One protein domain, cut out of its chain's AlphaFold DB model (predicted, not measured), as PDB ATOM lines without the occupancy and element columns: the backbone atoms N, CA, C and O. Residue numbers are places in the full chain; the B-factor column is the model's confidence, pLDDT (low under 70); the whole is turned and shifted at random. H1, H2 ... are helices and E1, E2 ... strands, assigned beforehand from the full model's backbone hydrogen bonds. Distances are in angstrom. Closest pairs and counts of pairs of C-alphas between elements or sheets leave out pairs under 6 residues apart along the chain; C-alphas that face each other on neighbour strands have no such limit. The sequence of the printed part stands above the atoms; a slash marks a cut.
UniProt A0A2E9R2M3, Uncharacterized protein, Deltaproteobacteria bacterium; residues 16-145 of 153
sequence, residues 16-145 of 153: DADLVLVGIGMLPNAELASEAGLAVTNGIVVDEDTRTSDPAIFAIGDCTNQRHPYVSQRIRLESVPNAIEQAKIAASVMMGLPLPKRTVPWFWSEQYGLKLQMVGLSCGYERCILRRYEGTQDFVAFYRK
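This is residues 16 to 145 of the 153 residues of an uncharacterized protein of Deltaproteobacteria bacterium (UniProt A0A2E9R2M3). The model has two lobes set end to end: one holds the small sheet E1 E2 E3, the helices H1 and H2 and the loop of residues 47 to 63, the other two hairpins of strands, E4 with E5 and E6 with E7, and a tail, residues 16 to 24, sticks out free. The lobes meet where residues 80 to 82 of H2 come near E4. The printed part has 130 residues, with two named helices and seven named strands in the order H1 E1 E2 E3 H2 E4 E5 E6 E7; the three-stranded sheet, in the order E1 E2 E3, is mixed, and the two-stranded sheets are antiparallel. The class is mixed, helices and strands, with 57 residues, under half, in named elements. The whole is loose, with a radius of gyration of the C-alphas of 18.2 A and spans of 56 by 47 by 28 A.

Start at C-alpha 16, at (160.081, 156.362, 119.434), and go along residues 16 to 30, which have no named element. Find C-alpha 31 at (152.876, 148.654, 84.721), where H1, residues 31 to 35, begins; it is 6.0 A long. Next come E1, residues 44 to 46, 6.3 A; E2, residues 64 to 68, 11.4 A; and E3, residues 71 to 75, 7.8 A. H2, residues 80 to 94, runs 21.2 A. Then read E4, residues 106 to 111, 17.1 A; E5, residues 114 to 119, 16.6 A; E6, residues 127 to 132, 16.1 A; and E7, residues 139 to 144, 16.2 A, ending at C-alpha 144, (122.316, 142.841, 104.534).

Begin at E2, the inner strand, whose pairing is staggered: residues 64 to 66 pair with E1, residues 66 to 68 with E3. E1 and E2 are parallel at 28 degrees; look for N 65 and O 44, 2.8 A apart. E2 and E3 are an antiparallel hairpin, with N 66 and O 75 at 2.8 A. H1 only just is on this sheet and only grazes it with residues 31 to 34; its closest C-alphas to E1 are those of Ala 33 and Ile 44, 6.7 A apart. H2 is only just not on it, with 4 pairs of C-alphas within 10 A. The closest C-alphas of H2 and E4 are those of Pro 81 and Phe 107, 6.8 A apart. In the hairpin E4 and E5, N 109 and O 116 are 2.9 A apart; in the hairpin E6 and E7, N 131 and O 140 are 2.8 A apart. E5 and E7 are near each other, with 6 pairs of C-alphas within 10 A, while E4 is apart from E6 and E7. In H1 and H2 every O i to N i+4 pair is within hydrogen-bond range.

The C-alphas farthest apart are those of Asp 16 and Gly 96, 57.8 A. Without residues 16 to 24 the body spans 57 by 31 by 31 A. The printed part has no cut; the long links are E1 to E2 and H2 to E4. The mean pLDDT of the printed part is 96.1, and no printed residue is under 70.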
ATOM      1  N   ASP A  16     158.860 157.161 119.350       88.00
ATOM      2  CA  ASP A  16     160.081 156.362 119.434       88.00
ATOM      3  C   ASP A  16     159.728 154.901 119.134       88.00
ATOM      4  O   ASP A  16     158.858 154.316 119.784       88.00
ATOM      5  N   ALA A  17     160.367 154.327 118.118       87.69
ATOM      6  CA  ALA A  17     160.129 152.952 117.698       87.69
ATOM      7  C   ALA A  17     161.430 152.303 117.224       87.69
ATOM      8  O   ALA A  17     162.102 152.819 116.332       87.69
ATOM      9  N   ASP A  18     161.746 151.133 117.781       92.69
ATOM     10  CA  ASP A  18     162.867 150.304 117.323       92.69
ATOM     11  C   ASP A  18     162.501 149.463 116.086       92.69
ATOM     12  O   ASP A  18     163.377 148.993 115.363       92.69
ATOM     13  N   LEU A  19     161.199 149.273 115.837       91.50
ATOM     14  CA  LEU A  19     160.658 148.546 114.692       91.50
ATOM     15  C   LEU A  19     159.357 149.193 114.211       91.50
ATOM     16  O   LEU A  19     158.488 149.537 115.012       91.50
ATOM     17  N   VAL A  20     159.196 149.284 112.890       92.44
ATOM     18  CA  VAL A  20     157.974 149.761 112.237       92.44
ATOM     19  C   VAL A  20     157.502 148.717 111.226       92.44
ATOM     20  O   VAL A  20     158.263 148.303 110.354       92.44
ATOM     21  N   LEU A  21     156.234 148.314 111.329       93.56
ATOM     22  CA  LEU A  21     155.553 147.456 110.357       93.56
ATOM     23  C   LEU A  21     154.521 148.286 109.588       93.56
ATOM     24  O   LEU A  21     153.660 148.921 110.197       93.56
ATOM     25  N   VAL A  22     154.589 148.266 108.257       93.44
ATOM     26  CA  VAL A  22     153.698 149.044 107.383       93.44
ATOM     27  C   VAL A  22     152.708 148.112 106.689       93.44
ATOM     28  O   VAL A  22     153.104 147.235 105.929       93.44
ATOM     29  N   GLY A  23     151.413 148.323 106.934       93.62
ATOM     30  CA  GLY A  23     150.313 147.567 106.329       93.62
ATOM     31  C   GLY A  23     149.169 148.494 105.926       93.62
ATOM     32  O   GLY A  23     148.128 148.506 106.572       93.62
ATOM     33  N   ILE A  24     149.382 149.303 104.886       95.25
ATOM     34  CA  ILE A  24     148.463 150.376 104.451       95.25
ATOM     35  C   ILE A  24     147.752 150.071 103.122       95.25
ATOM     36  O   ILE A  24     147.258 150.974 102.451       95.25
ATOM     37  N   GLY A  25     147.700 148.793 102.746       94.25
ATOM     38  CA  GLY A  25     147.152 148.325 101.474       94.25
ATOM     39  C   GLY A  25     148.221 148.082 100.408       94.25
ATOM     40  O   GLY A  25     149.417 148.251 100.646       94.25
ATOM     41  N   MET A  26     147.763 147.652  99.234       94.19
ATOM     42  CA  MET A  26     148.589 147.247  98.099       94.19
ATOM     43  C   MET A  26     148.185 148.023  96.842       94.19
ATOM     44  O   MET A  26     146.998 148.227  96.580       94.19
ATOM     45  N   LEU A  27     149.178 148.416  96.043       96.50
ATOM     46  CA  LEU A  27     148.970 148.846  94.662       96.50
ATOM     47  C   LEU A  27     149.192 147.638  93.740       96.50
ATOM     48  O   LEU A  27     150.205 146.954  93.893       96.50
ATOM     49  N   PRO A  28     148.266 147.331  92.813       97.69
ATOM     50  CA  PRO A  28     148.450 146.210  91.904       97.69
ATOM     51  C   PRO A  28     149.558 146.527  90.895       97.69
ATOM     52  O   PRO A  28     149.475 147.539  90.203       97.69
ATOM     53  N   ASN A  29     150.532 145.625  90.760       98.31
ATOM     54  CA  ASN A  29     151.549 145.712  89.710       98.31
ATOM     55  C   ASN A  29     150.873 145.519  88.342       98.31
ATOM     56  O   ASN A  29     150.472 144.407  87.986       98.31
ATOM     57  N   ALA A  30     150.696 146.610  87.604       98.19
ATOM     58  CA  ALA A  30     149.996 146.652  86.320       98.19
ATOM     59  C   ALA A  30     150.764 147.459  85.259       98.19
ATOM     60  O   ALA A  30     150.239 147.720  84.177       98.19
ATOM     61  N   GLU A  31     152.007 147.829  85.557       98.50
ATOM     62  CA  GLU A  31     152.876 148.654  84.721       98.50
ATOM     63  C   GLU A  31     153.116 147.974  83.373       98.50
ATOM     64  O   GLU A  31     152.831 148.567  82.339       98.50
ATOM     65  N   LEU A  32     153.490 146.687  83.375       98.56
ATOM     66  CA  LEU A  32     153.703 145.905  82.148       98.56
ATOM     67  C   LEU A  32     152.463 145.868  81.247       98.56
ATOM     68  O   LEU A  32     152.568 145.988  80.031       98.56
ATOM     69  N   ALA A  33     151.279 145.701  81.842       98.62
ATOM     70  CA  ALA A  33     150.027 145.678  81.097       98.62
ATOM     71  C   ALA A  33     149.714 147.058  80.505       98.62
ATOM     72  O   ALA A  33     149.347 147.157  79.338       98.62
ATOM     73  N   SER A  34     149.908 148.121  81.293       98.31
ATOM     74  CA  SER A  34     149.714 149.501  80.848       98.31
ATOM     75  C   SER A  34     150.673 149.872  79.713       98.31
ATOM     76  O   SER A  34     150.245 150.449  78.717       98.31
ATOM     77  N   GLU A  35     151.955 149.531  79.840       98.62
ATOM     78  CA  GLU A  35     152.985 149.775  78.822       98.62
ATOM     79  C   GLU A  35     152.717 148.986  77.534       98.62
ATOM     80  O   GLU A  35     152.964 149.489  76.439       98.62
ATOM     81  N   ALA A  36     152.136 147.789  77.649       98.38
ATOM     82  CA  ALA A  36     151.682 146.982  76.520       98.38
ATOM     83  C   ALA A  36     150.359 147.472  75.891       98.38
ATOM     84  O   ALA A  36     149.872 146.863  74.939       98.38
ATOM     85  N   GLY A  37     149.758 148.554  76.400       98.50
ATOM     86  CA  GLY A  37     148.503 149.112  75.885       98.50
ATOM     87  C   GLY A  37     147.243 148.345  76.301       98.50
ATOM     88  O   GLY A  37     146.186 148.532  75.698       98.50
ATOM     89  N   LEU A  38     147.328 147.488  77.322       98.81
ATOM     90  CA  LEU A  38     146.173 146.778  77.865       98.81
ATOM     91  C   LEU A  38     145.333 147.689  78.766       98.81
ATOM     92  O   LEU A  38     145.827 148.632  79.385       98.81
ATOM     93  N   ALA A  39     144.043 147.377  78.883       98.62
ATOM     94  CA  ALA A  39     143.149 148.111  79.770       98.62
ATOM     95  C   ALA A  39     143.522 147.898  81.253       98.62
ATOM     96  O   ALA A  39     143.528 146.770  81.756       98.62
ATOM     97  N   VAL A  40     143.777 148.993  81.974       98.56
ATOM     98  CA  VAL A  40     144.128 149.000  83.404       98.56
ATOM     99  C   VAL A  40     143.273 150.029  84.145       98.56
ATOM    100  O   VAL A  40     143.268 151.206  83.797       98.56
ATOM    101  N   THR A  41     142.585 149.593  85.204       97.69
ATOM    102  CA  THR A  41     141.764 150.444  86.081       97.69
ATOM    103  C   THR A  41     141.786 149.865  87.495       97.69
ATOM    104  O   THR A  41     141.018 148.951  87.778       97.69
ATOM    105  N   ASN A  42     142.639 150.368  88.399       96.88
ATOM    106  CA  ASN A  42     142.879 149.734  89.713       96.88
ATOM    107  C   ASN A  42     143.102 148.214  89.552       96.88
ATOM    108  O   ASN A  42     142.322 147.411  90.061       96.88
ATOM    109  N   GLY A  43     144.113 147.847  88.757       98.56
ATOM    110  CA  GLY A  43     144.390 146.479  88.310       98.56
ATOM    111  C   GLY A  43     144.127 146.258  86.816       98.56
ATOM    112  O   GLY A  43     143.430 147.040  86.168       98.56
ATOM    113  N   ILE A  44     144.696 145.185  86.273       98.88
ATOM    114  CA  ILE A  44     144.546 144.738  84.886       98.88
ATOM    115  C   ILE A  44     143.099 144.294  84.672       98.88
ATOM    116  O   ILE A  44     142.593 143.429  85.390       98.88
ATOM    117  N   VAL A  45     142.414 144.902  83.707       98.75
ATOM    118  CA  VAL A  45     141.006 144.614  83.419       98.75
ATOM    119  C   VAL A  45     140.905 143.258  82.725       98.75
ATOM    120  O   VAL A  45     141.461 143.083  81.643       98.75
ATOM    121  N   VAL A  46     140.162 142.323  83.327       98.69
ATOM    122  CA  VAL A  46     139.926 140.985  82.757       98.69
ATOM    123  C   VAL A  46     138.446 140.633  82.591       98.69
ATOM    124  O   VAL A  46     137.595 141.116  83.344       98.69
ATOM    125  N   ASP A  47     138.108 139.814  81.603       96.62
ATOM    126  CA  ASP A  47     136.758 139.258  81.433       96.62
ATOM    127  C   ASP A  47     136.465 138.097  82.415       96.62
ATOM    128  O   ASP A  47     137.268 137.792  83.305       96.62
ATOM    129  N   GLU A  48     135.286 137.471  82.314       95.19
ATOM    130  CA  GLU A  48     134.916 136.318  83.151       95.19
ATOM    131  C   GLU A  48     135.851 135.104  82.972       95.19
ATOM    132  O   GLU A  48     136.012 134.324  83.922       95.19
ATOM    133  N   ASP A  49     136.495 135.008  81.804       96.44
ATOM    134  CA  ASP A  49     137.444 133.976  81.367       96.44
ATOM    135  C   ASP A  49     138.902 134.322  81.724       96.44
ATOM    136  O   ASP A  49     139.820 133.583  81.364       96.44
ATOM    137  N   THR A  50     139.136 135.414  82.462       97.88
ATOM    138  CA  THR A  50     140.457 135.932  82.880       97.88
ATOM    139  C   THR A  50     141.357 136.444  81.746       97.88
ATOM    140  O   THR A  50     142.557 136.654  81.945       97.88
ATOM    141  N   ARG A  51     140.794 136.698  80.560       98.38
ATOM    142  CA  ARG A  51     141.505 137.337  79.445       98.38
ATOM    143  C   ARG A  51     141.564 138.840  79.645       98.38
ATOM    144  O   ARG A  51     140.615 139.445  80.141       98.38
ATOM    145  N   THR A  52     142.671 139.447  79.236       98.75
ATOM    146  CA  THR A  52     142.813 140.907  79.182       98.75
ATOM    147  C   THR A  52     142.114 141.481  77.940       98.75
ATOM    148  O   THR A  52     141.390 140.780  77.236       98.75
ATOM    149  N   SER A  53     142.331 142.765  77.635       98.44
ATOM    150  CA  SER A  53     141.879 143.362  76.369       98.44
ATOM    151  C   SER A  53     142.545 142.757  75.125       98.44
ATOM    152  O   SER A  53     142.004 142.906  74.033       98.44
ATOM    153  N   ASP A  54     143.684 142.075  75.276       98.50
ATOM    154  CA  ASP A  54     144.236 141.188  74.253       98.50
ATOM    155  C   ASP A  54     143.821 139.736  74.575       98.50
ATOM    156  O   ASP A  54     144.153 139.237  75.656       98.50
ATOM    157  N   PRO A  55     143.111 139.034  73.669       96.88
ATOM    158  CA  PRO A  55     142.604 137.686  73.925       96.88
ATOM    159  C   PRO A  55     143.696 136.615  74.074       96.88
ATOM    160  O   PRO A  55     143.394 135.518  74.547       96.88
ATOM    161  N   ALA A  56     144.938 136.898  73.671       97.50
ATOM    162  CA  ALA A  56     146.080 136.007  73.859       97.50
ATOM    163  C   ALA A  56     146.778 136.201  75.217       97.50
ATOM    164  O   ALA A  56     147.599 135.369  75.608       97.50
ATOM    165  N   ILE A  57     146.460 137.276  75.946       98.62
ATOM    166  CA  ILE A  57     147.092 137.623  77.220       98.62
ATOM    167  C   ILE A  57     146.083 137.451  78.355       98.62
ATOM    168  O   ILE A  57     144.977 137.993  78.329       98.62
ATOM    169  N   PHE A  58     146.495 136.722  79.390       98.69
ATOM    170  CA  PHE A  58     145.710 136.464  80.593       98.69
ATOM    171  C   PHE A  58     146.341 137.162  81.795       98.69
ATOM    172  O   PHE A  58     147.563 137.300  81.871       98.69
ATOM    173  N   ALA A  59     145.512 137.548  82.761       98.75
ATOM    174  CA  ALA A  59     145.965 138.013  84.067       98.75
ATOM    175  C   ALA A  59     145.116 137.365  85.166       98.75
ATOM    176  O   ALA A  59     143.910 137.186  85.005       98.75
ATOM    177  N   ILE A  60     145.753 137.006  86.284       98.69
ATOM    178  CA  ILE A  60     145.128 136.321  87.424       98.69
ATOM    179  C   ILE A  60     145.699 136.845  88.750       98.69
ATOM    180  O   ILE A  60     146.801 137.386  88.795       98.69
ATOM    181  N   GLY A  61     144.970 136.639  89.842       98.50
ATOM    182  CA  GLY A  61     145.342 137.034  91.195       98.50
ATOM    183  C   GLY A  61     145.093 138.509  91.503       98.50
ATOM    184  O   GLY A  61     144.221 139.165  90.925       98.50
ATOM    185  N   ASP A  62     145.876 139.017  92.451       98.62
ATOM    186  CA  ASP A  62     145.688 140.311  93.119       98.62
ATOM    187  C   ASP A  62     145.765 141.517  92.175       98.62
ATOM    188  O   ASP A  62     145.202 142.577  92.467       98.62
ATOM    189  N   CYS A  63     146.439 141.362  91.031       98.56
ATOM    190  CA  CYS A  63     146.577 142.415  90.032       98.56
ATOM    191  C   CYS A  63     145.328 142.591  89.160       98.56
ATOM    192  O   CYS A  63     145.280 143.540  88.383       98.56
ATOM    193  N   THR A  64     144.317 141.722  89.266       98.69
ATOM    194  CA  THR A  64     143.169 141.728  88.347       98.69
ATOM    195  C   THR A  64     141.990 142.553  88.843       98.69
ATOM    196  O   THR A  64     141.467 142.367  89.941       98.69
ATOM    197  N   ASN A  65     141.490 143.425  87.976       98.56
ATOM    198  CA  ASN A  65     140.166 144.011  88.096       98.56
ATOM    199  C   ASN A  65     139.198 143.158  87.265       98.56
ATOM    200  O   ASN A  65     139.266 143.171  86.037       98.56
ATOM    201  N   GLN A  66     138.286 142.428  87.907       97.31
ATOM    202  CA  GLN A  66     137.447 141.406  87.268       97.31
ATOM    203  C   GLN A  66     135.947 141.714  87.350       97.31
ATOM    204  O   GLN A  66     135.478 142.368  88.288       97.31
ATOM    205  N   ARG A  67     135.174 141.177  86.397       94.06
ATOM    206  CA  ARG A  67     133.734 140.940  86.595       94.06
ATOM    207  C   ARG A  67     133.554 139.672  87.423       94.06
ATOM    208  O   ARG A  67     134.285 138.705  87.241       94.06
ATOM    209  N   HIS A  68     132.582 139.681  88.328       93.12
ATOM    210  CA  HIS A  68     132.286 138.534  89.173       93.12
ATOM    211  C   HIS A  68     130.777 138.275  89.176       93.12
ATOM    212  O   HIS A  68     130.024 139.209  89.432       93.12
ATOM    213  N   PRO A  69     130.296 137.039  88.949       92.38
ATOM    214  CA  PRO A  69     128.861 136.774  88.765       92.38
ATOM    215  C   PRO A  69     128.002 137.109  89.994       92.38
ATOM    216  O   PRO A  69     126.815 137.380  89.868       92.38
ATOM    217  N   TYR A  70     128.602 137.111  91.186       91.19
ATOM    218  CA  TYR A  70     127.925 137.459  92.440       91.19
ATOM    219  C   TYR A  70     128.051 138.941  92.832       91.19
ATOM    220  O   TYR A  70     127.629 139.313  93.924       91.19
ATOM    221  N   VAL A  71     128.667 139.786  91.995       90.06
ATOM    222  CA  VAL A  71     128.934 141.194  92.317       90.06
ATOM    223  C   VAL A  71     128.560 142.085  91.136       90.06
ATOM    224  O   VAL A  71     129.021 141.890  90.020       90.06
ATOM    225  N   SER A  72     127.716 143.089  91.382       87.94
ATOM    226  CA  SER A  72     127.182 143.962  90.325       87.94
ATOM    227  C   SER A  72     128.230 144.878  89.687       87.94
ATOM    228  O   SER A  72     128.094 145.278  88.532       87.94
ATOM    229  N   GLN A  73     129.270 145.222  90.442       91.12
ATOM    230  CA  GLN A  73     130.381 146.051  89.996       91.12
ATOM    231  C   GLN A  73     131.642 145.213  89.808       91.12
ATOM    232  O   GLN A  73     131.772 144.120  90.359       91.12
ATOM    233  N   ARG A  74     132.599 145.752  89.052       94.75
ATOM    234  CA  ARG A  74     133.917 145.131  88.956       94.75
ATOM    235  C   ARG A  74     134.648 145.235  90.292       94.75
ATOM    236  O   ARG A  74     134.467 146.206  91.027       94.75
ATOM    237  N   ILE A  75     135.472 144.240  90.589       95.88
ATOM    238  CA  ILE A  75     136.189 144.126  91.861       95.88
ATOM    239  C   ILE A  75     137.636 143.708  91.641       95.88
ATOM    240  O   ILE A  75     137.955 143.045  90.657       95.88
ATOM    241  N   ARG A  76     138.492 144.048  92.603       97.25
ATOM    242  CA  ARG A  76     139.835 143.490  92.760       97.25
ATOM    243  C   ARG A  76     139.883 142.781  94.108       97.25
ATOM    244  O   ARG A  76     139.491 143.369  95.113       97.25
ATOM    245  N   LEU A  77     140.262 141.506  94.101       96.81
ATOM    246  CA  LEU A  77     140.234 140.644  95.282       96.81
ATOM    247  C   LEU A  77     141.649 140.164  95.598       96.81
ATOM    248  O   LEU A  77     142.256 139.458  94.799       96.81
ATOM    249  N   GLU A  78     142.135 140.523  96.781       97.38
ATOM    250  CA  GLU A  78     143.452 140.142  97.299       97.38
ATOM    251  C   GLU A  78     143.291 138.934  98.234       97.38
ATOM    252  O   GLU A  78     143.314 139.056  99.459       97.38
ATOM    253  N   SER A  79     142.983 137.761  97.669       97.25
ATOM    254  CA  SER A  79     142.766 136.549  98.464       97.25
ATOM    255  C   SER A  79     143.262 135.283  97.777       97.25
ATOM    256  O   SER A  79     143.161 135.112  96.561       97.25
ATOM    257  N   VAL A  80     143.745 134.341  98.591       97.94
ATOM    258  CA  VAL A  80     144.193 133.025  98.119       97.94
ATOM    259  C   VAL A  80     143.085 132.285  97.350       97.94
ATOM    260  O   VAL A  80     143.373 131.788  96.260       97.94
ATOM    261  N   PRO A  81     141.817 132.225  97.823       97.62
ATOM    262  CA  PRO A  81     140.751 131.587  97.054       97.62
ATOM    263  C   PRO A  81     140.502 132.252  95.697       97.62
ATOM    264  O   PRO A  81     140.304 131.534  94.720       97.62
ATOM    265  N   ASN A  82     140.567 133.589  95.610       97.62
ATOM    266  CA  ASN A  82     140.431 134.307  94.340       97.62
ATOM    267  C   ASN A  82     141.540 133.917  93.350       97.62
ATOM    268  O   ASN A  82     141.248 133.553  92.211       97.62
ATOM    269  N   ALA A  83     142.799 133.941  93.793       98.19
ATOM    270  CA  ALA A  83     143.935 133.587  92.946       98.19
ATOM    271  C   ALA A  83     143.836 132.143  92.425       98.19
ATOM    272  O   ALA A  83     144.028 131.896  91.234       98.19
ATOM    273  N   ILE A  84     143.470 131.192  93.293       98.31
ATOM    274  CA  ILE A  84     143.279 129.785  92.914       98.31
ATOM    275  C   ILE A  84     142.123 129.626  91.918       98.31
ATOM    276  O   ILE A  84     142.229 128.846  90.972       98.31
ATOM    277  N   GLU A  85     141.006 130.323  92.130       97.56
ATOM    278  CA  GLU A  85     139.848 130.246  91.239       97.56
ATOM    279  C   GLU A  85     140.182 130.784  89.844       97.56
ATOM    280  O   GLU A  85     139.954 130.092  88.852       97.56
ATOM    281  N   GLN A  86     140.797 131.966  89.762       98.31
ATOM    282  CA  GLN A  86     141.216 132.549  88.489       98.31
ATOM    283  C   GLN A  86     142.270 131.694  87.778       98.31
ATOM    284  O   GLN A  86     142.171 131.503  86.570       98.31
ATOM    285  N   ALA A  87     143.223 131.104  88.509       98.56
ATOM    286  CA  ALA A  87     144.200 130.181  87.932       98.56
ATOM    287  C   ALA A  87     143.531 128.964  87.272       98.56
ATOM    288  O   ALA A  87     143.904 128.571  86.167       98.56
ATOM    289  N   LYS A  88     142.513 128.381  87.920       98.50
ATOM    290  CA  LYS A  88     141.749 127.256  87.355       98.50
ATOM    291  C   LYS A  88     140.978 127.662  86.101       98.50
ATOM    292  O   LYS A  88     140.913 126.879  85.162       98.50
ATOM    293  N   ILE A  89     140.410 128.867  86.083       98.31
ATOM    294  CA  ILE A  89     139.688 129.395  84.920       98.31
ATOM    295  C   ILE A  89     140.642 129.604  83.749       98.31
ATOM    296  O   ILE A  89     140.400 129.038  82.688       98.31
ATOM    297  N   ALA A  90     141.748 130.322  83.960       98.38
ATOM    298  CA  ALA A  90     142.761 130.546  82.933       98.38
ATOM    299  C   ALA A  90     143.257 129.216  82.341       98.38
ATOM    300  O   ALA A  90     143.276 129.047  81.124       98.38
ATOM    301  N   ALA A  91     143.570 128.237  83.198       98.56
ATOM    302  CA  ALA A  91     143.992 126.909  82.765       98.56
ATOM    303  C   ALA A  91     142.909 126.185  81.945       98.56
ATOM    304  O   ALA A  91     143.218 125.639  80.887       98.56
ATOM    305  N   SER A  92     141.645 126.200  82.383       98.50
ATOM    306  CA  SER A  92     140.542 125.607  81.613       98.50
ATOM    307  C   SER A  92     140.393 126.262  80.241       98.50
ATOM    308  O   SER A  92     140.268 125.552  79.246       98.50
ATOM    309  N   VAL A  93     140.464 127.593  80.171       98.12
ATOM    310  CA  VAL A  93     140.356 128.341  78.913       98.12
ATOM    311  C   VAL A  93     141.495 127.985  77.961       98.12
ATOM    312  O   VAL A  93     141.241 127.658  76.803       98.12
ATOM    313  N   MET A  94     142.740 128.001  78.446       97.94
ATOM    314  CA  MET A  94     143.923 127.666  77.644       97.94
ATOM    315  C   MET A  94     143.876 126.231  77.106       97.94
ATOM    316  O   MET A  94     144.349 125.967  76.004       97.94
ATOM    317  N   MET A  95     143.288 125.308  77.871       98.12
ATOM    318  CA  MET A  95     143.199 123.890  77.517       98.12
ATOM    319  C   MET A  95     141.915 123.517  76.760       98.12
ATOM    320  O   MET A  95     141.739 122.349  76.418       98.12
ATOM    321  N   GLY A  96     141.001 124.463  76.520       97.62
ATOM    322  CA  GLY A  96     139.698 124.180  75.904       97.62
ATOM    323  C   GLY A  96     138.797 123.276  76.758       97.62
ATOM    324  O   GLY A  96     137.986 122.519  76.224       97.62
ATOM    325  N   LEU A  97     138.958 123.315  78.081       98.31
ATOM    326  CA  LEU A  97     138.193 122.520  79.039       98.31
ATOM    327  C   LEU A  97     136.975 123.294  79.565       98.31
ATOM    328  O   LEU A  97     136.962 124.527  79.544       98.31
ATOM    329  N   PRO A  98     135.960 122.595  80.111       97.69
ATOM    330  CA  PRO A  98     134.855 123.248  80.800       97.69
ATOM    331  C   PRO A  98     135.337 124.181  81.918       97.69
ATOM    332  O   PRO A  98     136.267 123.862  82.671       97.69
ATOM    333  N   LEU A  99     134.673 125.330  82.048       96.38
ATOM    334  CA  LEU A  99     134.985 126.300  83.090       96.38
ATOM    335  C   LEU A  99     134.542 125.788  84.469       96.38
ATOM    336  O   LEU A  99     133.429 125.264  84.604       96.38
ATOM    337  N   PRO A 100     135.368 125.960  85.515       95.31
ATOM    338  CA  PRO A 100     134.948 125.661  86.873       95.31
ATOM    339  C   PRO A 100     133.836 126.620  87.311       95.31
ATOM    340  O   PRO A 100     133.760 127.775  86.889       95.31
ATOM    341  N   LYS A 101     132.976 126.153  88.218       92.31
ATOM    342  CA  LYS A 101     131.939 127.000  88.807       92.31
ATOM    343  C   LYS A 101     132.577 128.051  89.719       92.31
ATOM    344  O   LYS A 101     133.289 127.695  90.656       92.31
ATOM    345  N   ARG A 102     132.253 129.323  89.476       92.62
ATOM    346  CA  ARG A 102     132.594 130.446  90.362       92.62
ATOM    347  C   ARG A 102     131.943 130.273  91.734       92.62
ATOM    348  O   ARG A 102     130.790 129.846  91.837       92.62
ATOM    349  N   THR A 103     132.666 130.637  92.780       93.81
ATOM    350  CA  THR A 103     132.195 130.617  94.167       93.81
ATOM    351  C   THR A 103     131.920 132.031  94.668       93.81
ATOM    352  O   THR A 103     132.359 133.011  94.073       93.81
ATOM    353  N   VAL A 104     131.137 132.177  95.739       95.88
ATOM    354  CA  VAL A 104     130.983 133.489  96.388       95.88
ATOM    355  C   VAL A 104     132.352 133.896  96.954       95.88
ATOM    356  O   VAL A 104     132.981 133.047  97.589       95.88
ATOM    357  N   PRO A 105     132.818 135.151  96.767       96.06
ATOM    358  CA  PRO A 105     134.122 135.573  97.266       96.06
ATOM    359  C   PRO A 105     134.244 135.294  98.756       96.06
ATOM    360  O   PRO A 105     133.323 135.586  99.518       96.06
ATOM    361  N   TRP A 106     135.367 134.729  99.176       97.12
ATOM    362  CA  TRP A 106     135.607 134.439 100.580       97.12
ATOM    363  C   TRP A 106     137.096 134.519 100.902       97.12
ATOM    364  O   TRP A 106     137.954 134.424 100.019       97.12
ATOM    365  N   PHE A 107     137.392 134.733 102.178       96.94
ATOM    366  CA  PHE A 107     138.747 134.727 102.718       96.94
ATOM    367  C   PHE A 107     138.713 134.384 104.210       96.94
ATOM    368  O   PHE A 107     137.644 134.206 104.805       96.94
ATOM    369  N   TRP A 108     139.893 134.269 104.810       97.75
ATOM    370  CA  TRP A 108     140.034 134.073 106.243       97.75
ATOM    371  C   TRP A 108     141.149 134.947 106.809       97.75
ATOM    372  O   TRP A 108     142.038 135.397 106.088       97.75
ATOM    373  N   SER A 109     141.099 135.156 108.117       96.94
ATOM    374  CA  SER A 109     142.191 135.708 108.910       96.94
ATOM    375  C   SER A 109     142.399 134.822 110.128       96.94
ATOM    376  O   SER A 109     141.447 134.247 110.660       96.94
ATOM    377  N   GLU A 110     143.638 134.750 110.598       96.19
ATOM    378  CA  GLU A 110     143.977 134.109 111.862       96.19
ATOM    379  C   GLU A 110     144.680 135.121 112.762       96.19
ATOM    380  O   GLU A 110     145.648 135.755 112.348       96.19
ATOM    381  N   GLN A 111     144.151 135.333 113.966       96.00
ATOM    382  CA  GLN A 111     144.702 136.289 114.928       96.00
ATOM    383  C   GLN A 111     144.608 135.690 116.324       96.00
ATOM    384  O   GLN A 111     143.517 135.354 116.774       96.00
ATOM    385  N   TYR A 112     145.742 135.543 117.012       94.62
ATOM    386  CA  TYR A 112     145.797 135.000 118.379       94.62
ATOM    387  C   TYR A 112     145.089 133.638 118.541       94.62
ATOM    388  O   TYR A 112     144.443 133.379 119.553       94.62
ATOM    389  N   GLY A 113     145.172 132.773 117.523       92.38
ATOM    390  CA  GLY A 113     144.494 131.469 117.495       92.38
ATOM    391  C   GLY A 113     142.996 131.522 117.166       92.38
ATOM    392  O   GLY A 113     142.359 130.474 117.064       92.38
ATOM    393  N   LEU A 114     142.424 132.711 116.956       93.62
ATOM    394  CA  LEU A 114     141.058 132.885 116.471       93.62
ATOM    395  C   LEU A 114     141.024 132.774 114.951       93.62
ATOM    396  O   LEU A 114     141.792 133.441 114.256       93.62
ATOM    397  N   LYS A 115     140.083 131.980 114.435       94.12
ATOM    398  CA  LYS A 115     139.829 131.843 112.998       94.12
ATOM    399  C   LYS A 115     138.623 132.679 112.606       94.12
ATOM    400  O   LYS A 115     137.504 132.395 113.023       94.12
ATOM    401  N   LEU A 116     138.853 133.687 111.774       96.50
ATOM    402  CA  LEU A 116     137.812 134.522 111.196       96.50
ATOM    403  C   LEU A 116     137.605 134.093 109.748       96.50
ATOM    404  O   LEU A 116     138.560 134.059 108.978       96.50
ATOM    405  N   GLN A 117     136.370 133.768 109.377       97.31
ATOM    406  CA  GLN A 117     136.004 133.411 108.008       97.31
ATOM    407  C   GLN A 117     134.942 134.382 107.506       97.31
ATOM    408  O   GLN A 117     133.950 134.644 108.188       97.31
ATOM    409  N   MET A 118     135.156 134.911 106.307       97.38
ATOM    410  CA  MET A 118     134.276 135.883 105.673       97.38
ATOM    411  C   MET A 118     133.828 135.337 104.323       97.38
ATOM    412  O   MET A 118     134.660 134.882 103.541       97.38
ATOM    413  N   VAL A 119     132.527 135.411 104.042       97.06
ATOM    414  CA  VAL A 119     131.927 135.038 102.755       97.06
ATOM    415  C   VAL A 119     131.034 136.172 102.256       97.06
ATOM    416  O   VAL A 119     130.248 136.742 103.012       97.06
ATOM    417  N   GLY A 120     131.165 136.503 100.976       95.25
ATOM    418  CA  GLY A 120     130.544 137.661 100.349       95.25
ATOM    419  C   GLY A 120     131.328 138.954 100.572       95.25
ATOM    420  O   GLY A 120     132.437 138.967 101.104       95.25
ATOM    421  N   LEU A 121     130.731 140.062 100.137       93.94
ATOM    422  CA  LEU A 121     131.279 141.406 100.294       93.94
ATOM    423  C   LEU A 121     130.355 142.213 101.203       93.94
ATOM    424  O   LEU A 121     129.159 142.316 100.941       93.94
ATOM    425  N   SER A 122     130.910 142.799 102.262       93.00
ATOM    426  CA  SER A 122     130.145 143.625 103.199       93.00
ATOM    427  C   SER A 122     129.960 145.062 102.709       93.00
ATOM    428  O   SER A 122     129.078 145.753 103.200       93.00
ATOM    429  N   CYS A 123     130.753 145.538 101.744       89.38
ATOM    430  CA  CYS A 123     130.679 146.919 101.261       89.38
ATOM    431  C   CYS A 123     129.266 147.282 100.770       89.38
ATOM    432  O   CYS A 123     128.680 146.578  99.950       89.38
ATOM    433  N   GLY A 124     128.729 148.406 101.253       88.94
ATOM    434  CA  GLY A 124     127.386 148.871 100.887       88.94
ATOM    435  C   GLY A 124     126.234 148.145 101.592       88.94
ATOM    436  O   GLY A 124     125.098 148.233 101.121       88.94
ATOM    437  N   TYR A 125     126.502 147.424 102.687       93.62
ATOM    438  CA  TYR A 125     125.454 146.924 103.576       93.62
ATOM    439  C   TYR A 125     124.704 148.069 104.275       93.62
ATOM    440  O   TYR A 125     125.254 149.137 104.522       93.62
ATOM    441  N   GLU A 126     123.455 147.812 104.651       94.75
ATOM    442  CA  GLU A 126     122.591 148.753 105.376       94.75
ATOM    443  C   GLU A 126     122.301 148.285 106.803       94.75
ATOM    444  O   GLU A 126     122.075 149.088 107.706       94.75
ATOM    445  N   ARG A 127     122.294 146.966 107.024       94.94
ATOM    446  CA  ARG A 127     122.039 146.375 108.338       94.94
ATOM    447  C   ARG A 127     123.002 145.237 108.624       94.94
ATOM    448  O   ARG A 127     123.182 144.353 107.791       94.94
ATOM    449  N   CYS A 128     123.564 145.237 109.828       96.44
ATOM    450  CA  CYS A 128     124.320 144.114 110.370       96.44
ATOM    451  C   CYS A 128     123.481 143.419 111.450       96.44
ATOM    452  O   CYS A 128     123.010 144.068 112.384       96.44
ATOM    453  N   ILE A 129     123.270 142.110 111.317       97.19
ATOM    454  CA  ILE A 129     122.598 141.273 112.318       97.19
ATOM    455  C   ILE A 129     123.663 140.411 112.979       97.19
ATOM    456  O   ILE A 129     124.353 139.656 112.302       97.19
ATOM    457  N   LEU A 130     123.790 140.522 114.297       97.50
ATOM    458  CA  LEU A 130     124.787 139.785 115.057       97.50
ATOM    459  C   LEU A 130     124.134 138.620 115.795       97.50
ATOM    460  O   LEU A 130     123.255 138.826 116.630       97.50
ATOM    461  N   ARG A 131     124.587 137.400 115.509       97.88
ATOM    462  CA  ARG A 131     124.238 136.196 116.262       97.88
ATOM    463  C   ARG A 131     125.389 135.867 117.200       97.88
ATOM    464  O   ARG A 131     126.486 135.601 116.726       97.88
ATOM    465  N   ARG A 132     125.138 135.881 118.506       97.00
ATOM    466  CA  ARG A 132     126.111 135.507 119.542       97.00
ATOM    467  C   ARG A 132     125.758 134.146 120.131       97.00
ATOM    468  O   ARG A 132     124.600 133.734 120.055       97.00
ATOM    469  N   TYR A 133     126.746 133.487 120.719       95.81
ATOM    470  CA  TYR A 133     126.573 132.225 121.431       95.81
ATOM    471  C   TYR A 133     126.772 132.464 122.931       95.81
ATOM    472  O   TYR A 133     127.727 133.121 123.343       95.81
ATOM    473  N   GLU A 134     125.824 132.006 123.748       95.75
ATOM    474  CA  GLU A 134     125.869 132.221 125.196       95.75
ATOM    475  C   GLU A 134     127.079 131.517 125.816       95.75
ATOM    476  O   GLU A 134     127.394 130.378 125.478       95.75
ATOM    477  N   GLY A 135     127.765 132.207 126.730       95.19
ATOM    478  CA  GLY A 135     128.933 131.664 127.422       95.19
ATOM    479  C   GLY A 135     130.219 131.586 126.591       95.19
ATOM    480  O   GLY A 135     131.217 131.100 127.115       95.19
ATOM    481  N   THR A 136     130.243 132.072 125.341       93.81
ATOM    482  CA  THR A 136     131.459 132.108 124.504       93.81
ATOM    483  C   THR A 136     131.717 133.501 123.913       93.81
ATOM    484  O   THR A 136     130.911 134.423 124.053       93.81
ATOM    485  N   GLN A 137     132.876 133.677 123.268       89.44
ATOM    486  CA  GLN A 137     133.188 134.876 122.476       89.44
ATOM    487  C   GLN A 137     132.802 134.725 120.995       89.44
ATOM    488  O   GLN A 137     133.051 135.631 120.199       89.44
ATOM    489  N   ASP A 138     132.172 133.611 120.622       95.56
ATOM    490  CA  ASP A 138     131.860 133.297 119.234       95.56
ATOM    491  C   ASP A 138     130.669 134.115 118.738       95.56
ATOM    492  O   ASP A 138     129.713 134.418 119.469       95.56
ATOM    493  N   PHE A 139     130.691 134.447 117.452       96.44
ATOM    494  CA  PHE A 139     129.581 135.124 116.804       96.44
ATOM    495  C   PHE A 139     129.571 134.910 115.291       96.44
ATOM    496  O   PHE A 139     130.567 134.528 114.683       96.44
ATOM    497  N   VAL A 140     128.431 135.228 114.679       97.94
ATOM    498  CA  VAL A 140     128.282 135.396 113.231       97.94
ATOM    499  C   VAL A 140     127.654 136.758 112.959       97.94
ATOM    500  O   VAL A 140     126.620 137.096 113.539       97.94
ATOM    501  N   ALA A 141     128.268 137.540 112.073       97.38
ATOM    502  CA  ALA A 141     127.739 138.818 111.607       97.38
ATOM    503  C   ALA A 141     127.165 138.667 110.190       97.38
ATOM    504  O   ALA A 141     127.883 138.318 109.255       97.38
ATOM    505  N   PHE A 142     125.872 138.943 110.026       97.50
ATOM    506  CA  PHE A 142     125.190 138.936 108.733       97.50
ATOM    507  C   PHE A 142     125.027 140.366 108.222       97.50
ATOM    508  O   PHE A 142     124.291 141.159 108.815       97.50
ATOM    509  N   TYR A 143     125.668 140.676 107.099       95.75
ATOM    510  CA  TYR A 143     125.566 141.967 106.422       95.75
ATOM    511  C   TYR A 143     124.465 141.903 105.359       95.75
ATOM    512  O   TYR A 143     124.502 141.051 104.474       95.75
ATOM    513  N   ARG A 144     123.459 142.779 105.456       93.25
ATOM    514  CA  ARG A 144     122.316 142.841 104.534       93.25
ATOM    515  C   ARG A 144     122.216 144.210 103.882       93.25
ATOM    516  O   ARG A 144     122.357 145.231 104.552       93.25
ATOM    517  N   LYS A 145     121.879 144.209 102.598       88.38
ATOM    518  CA  LYS A 145     121.377 145.359 101.843       88.38
ATOM    519  C   LYS A 145     119.891 145.108 101.567       88.38
ATOM    520  O   LYS A 145     119.529 143.943 101.379       88.38
TER     521      LYS A 145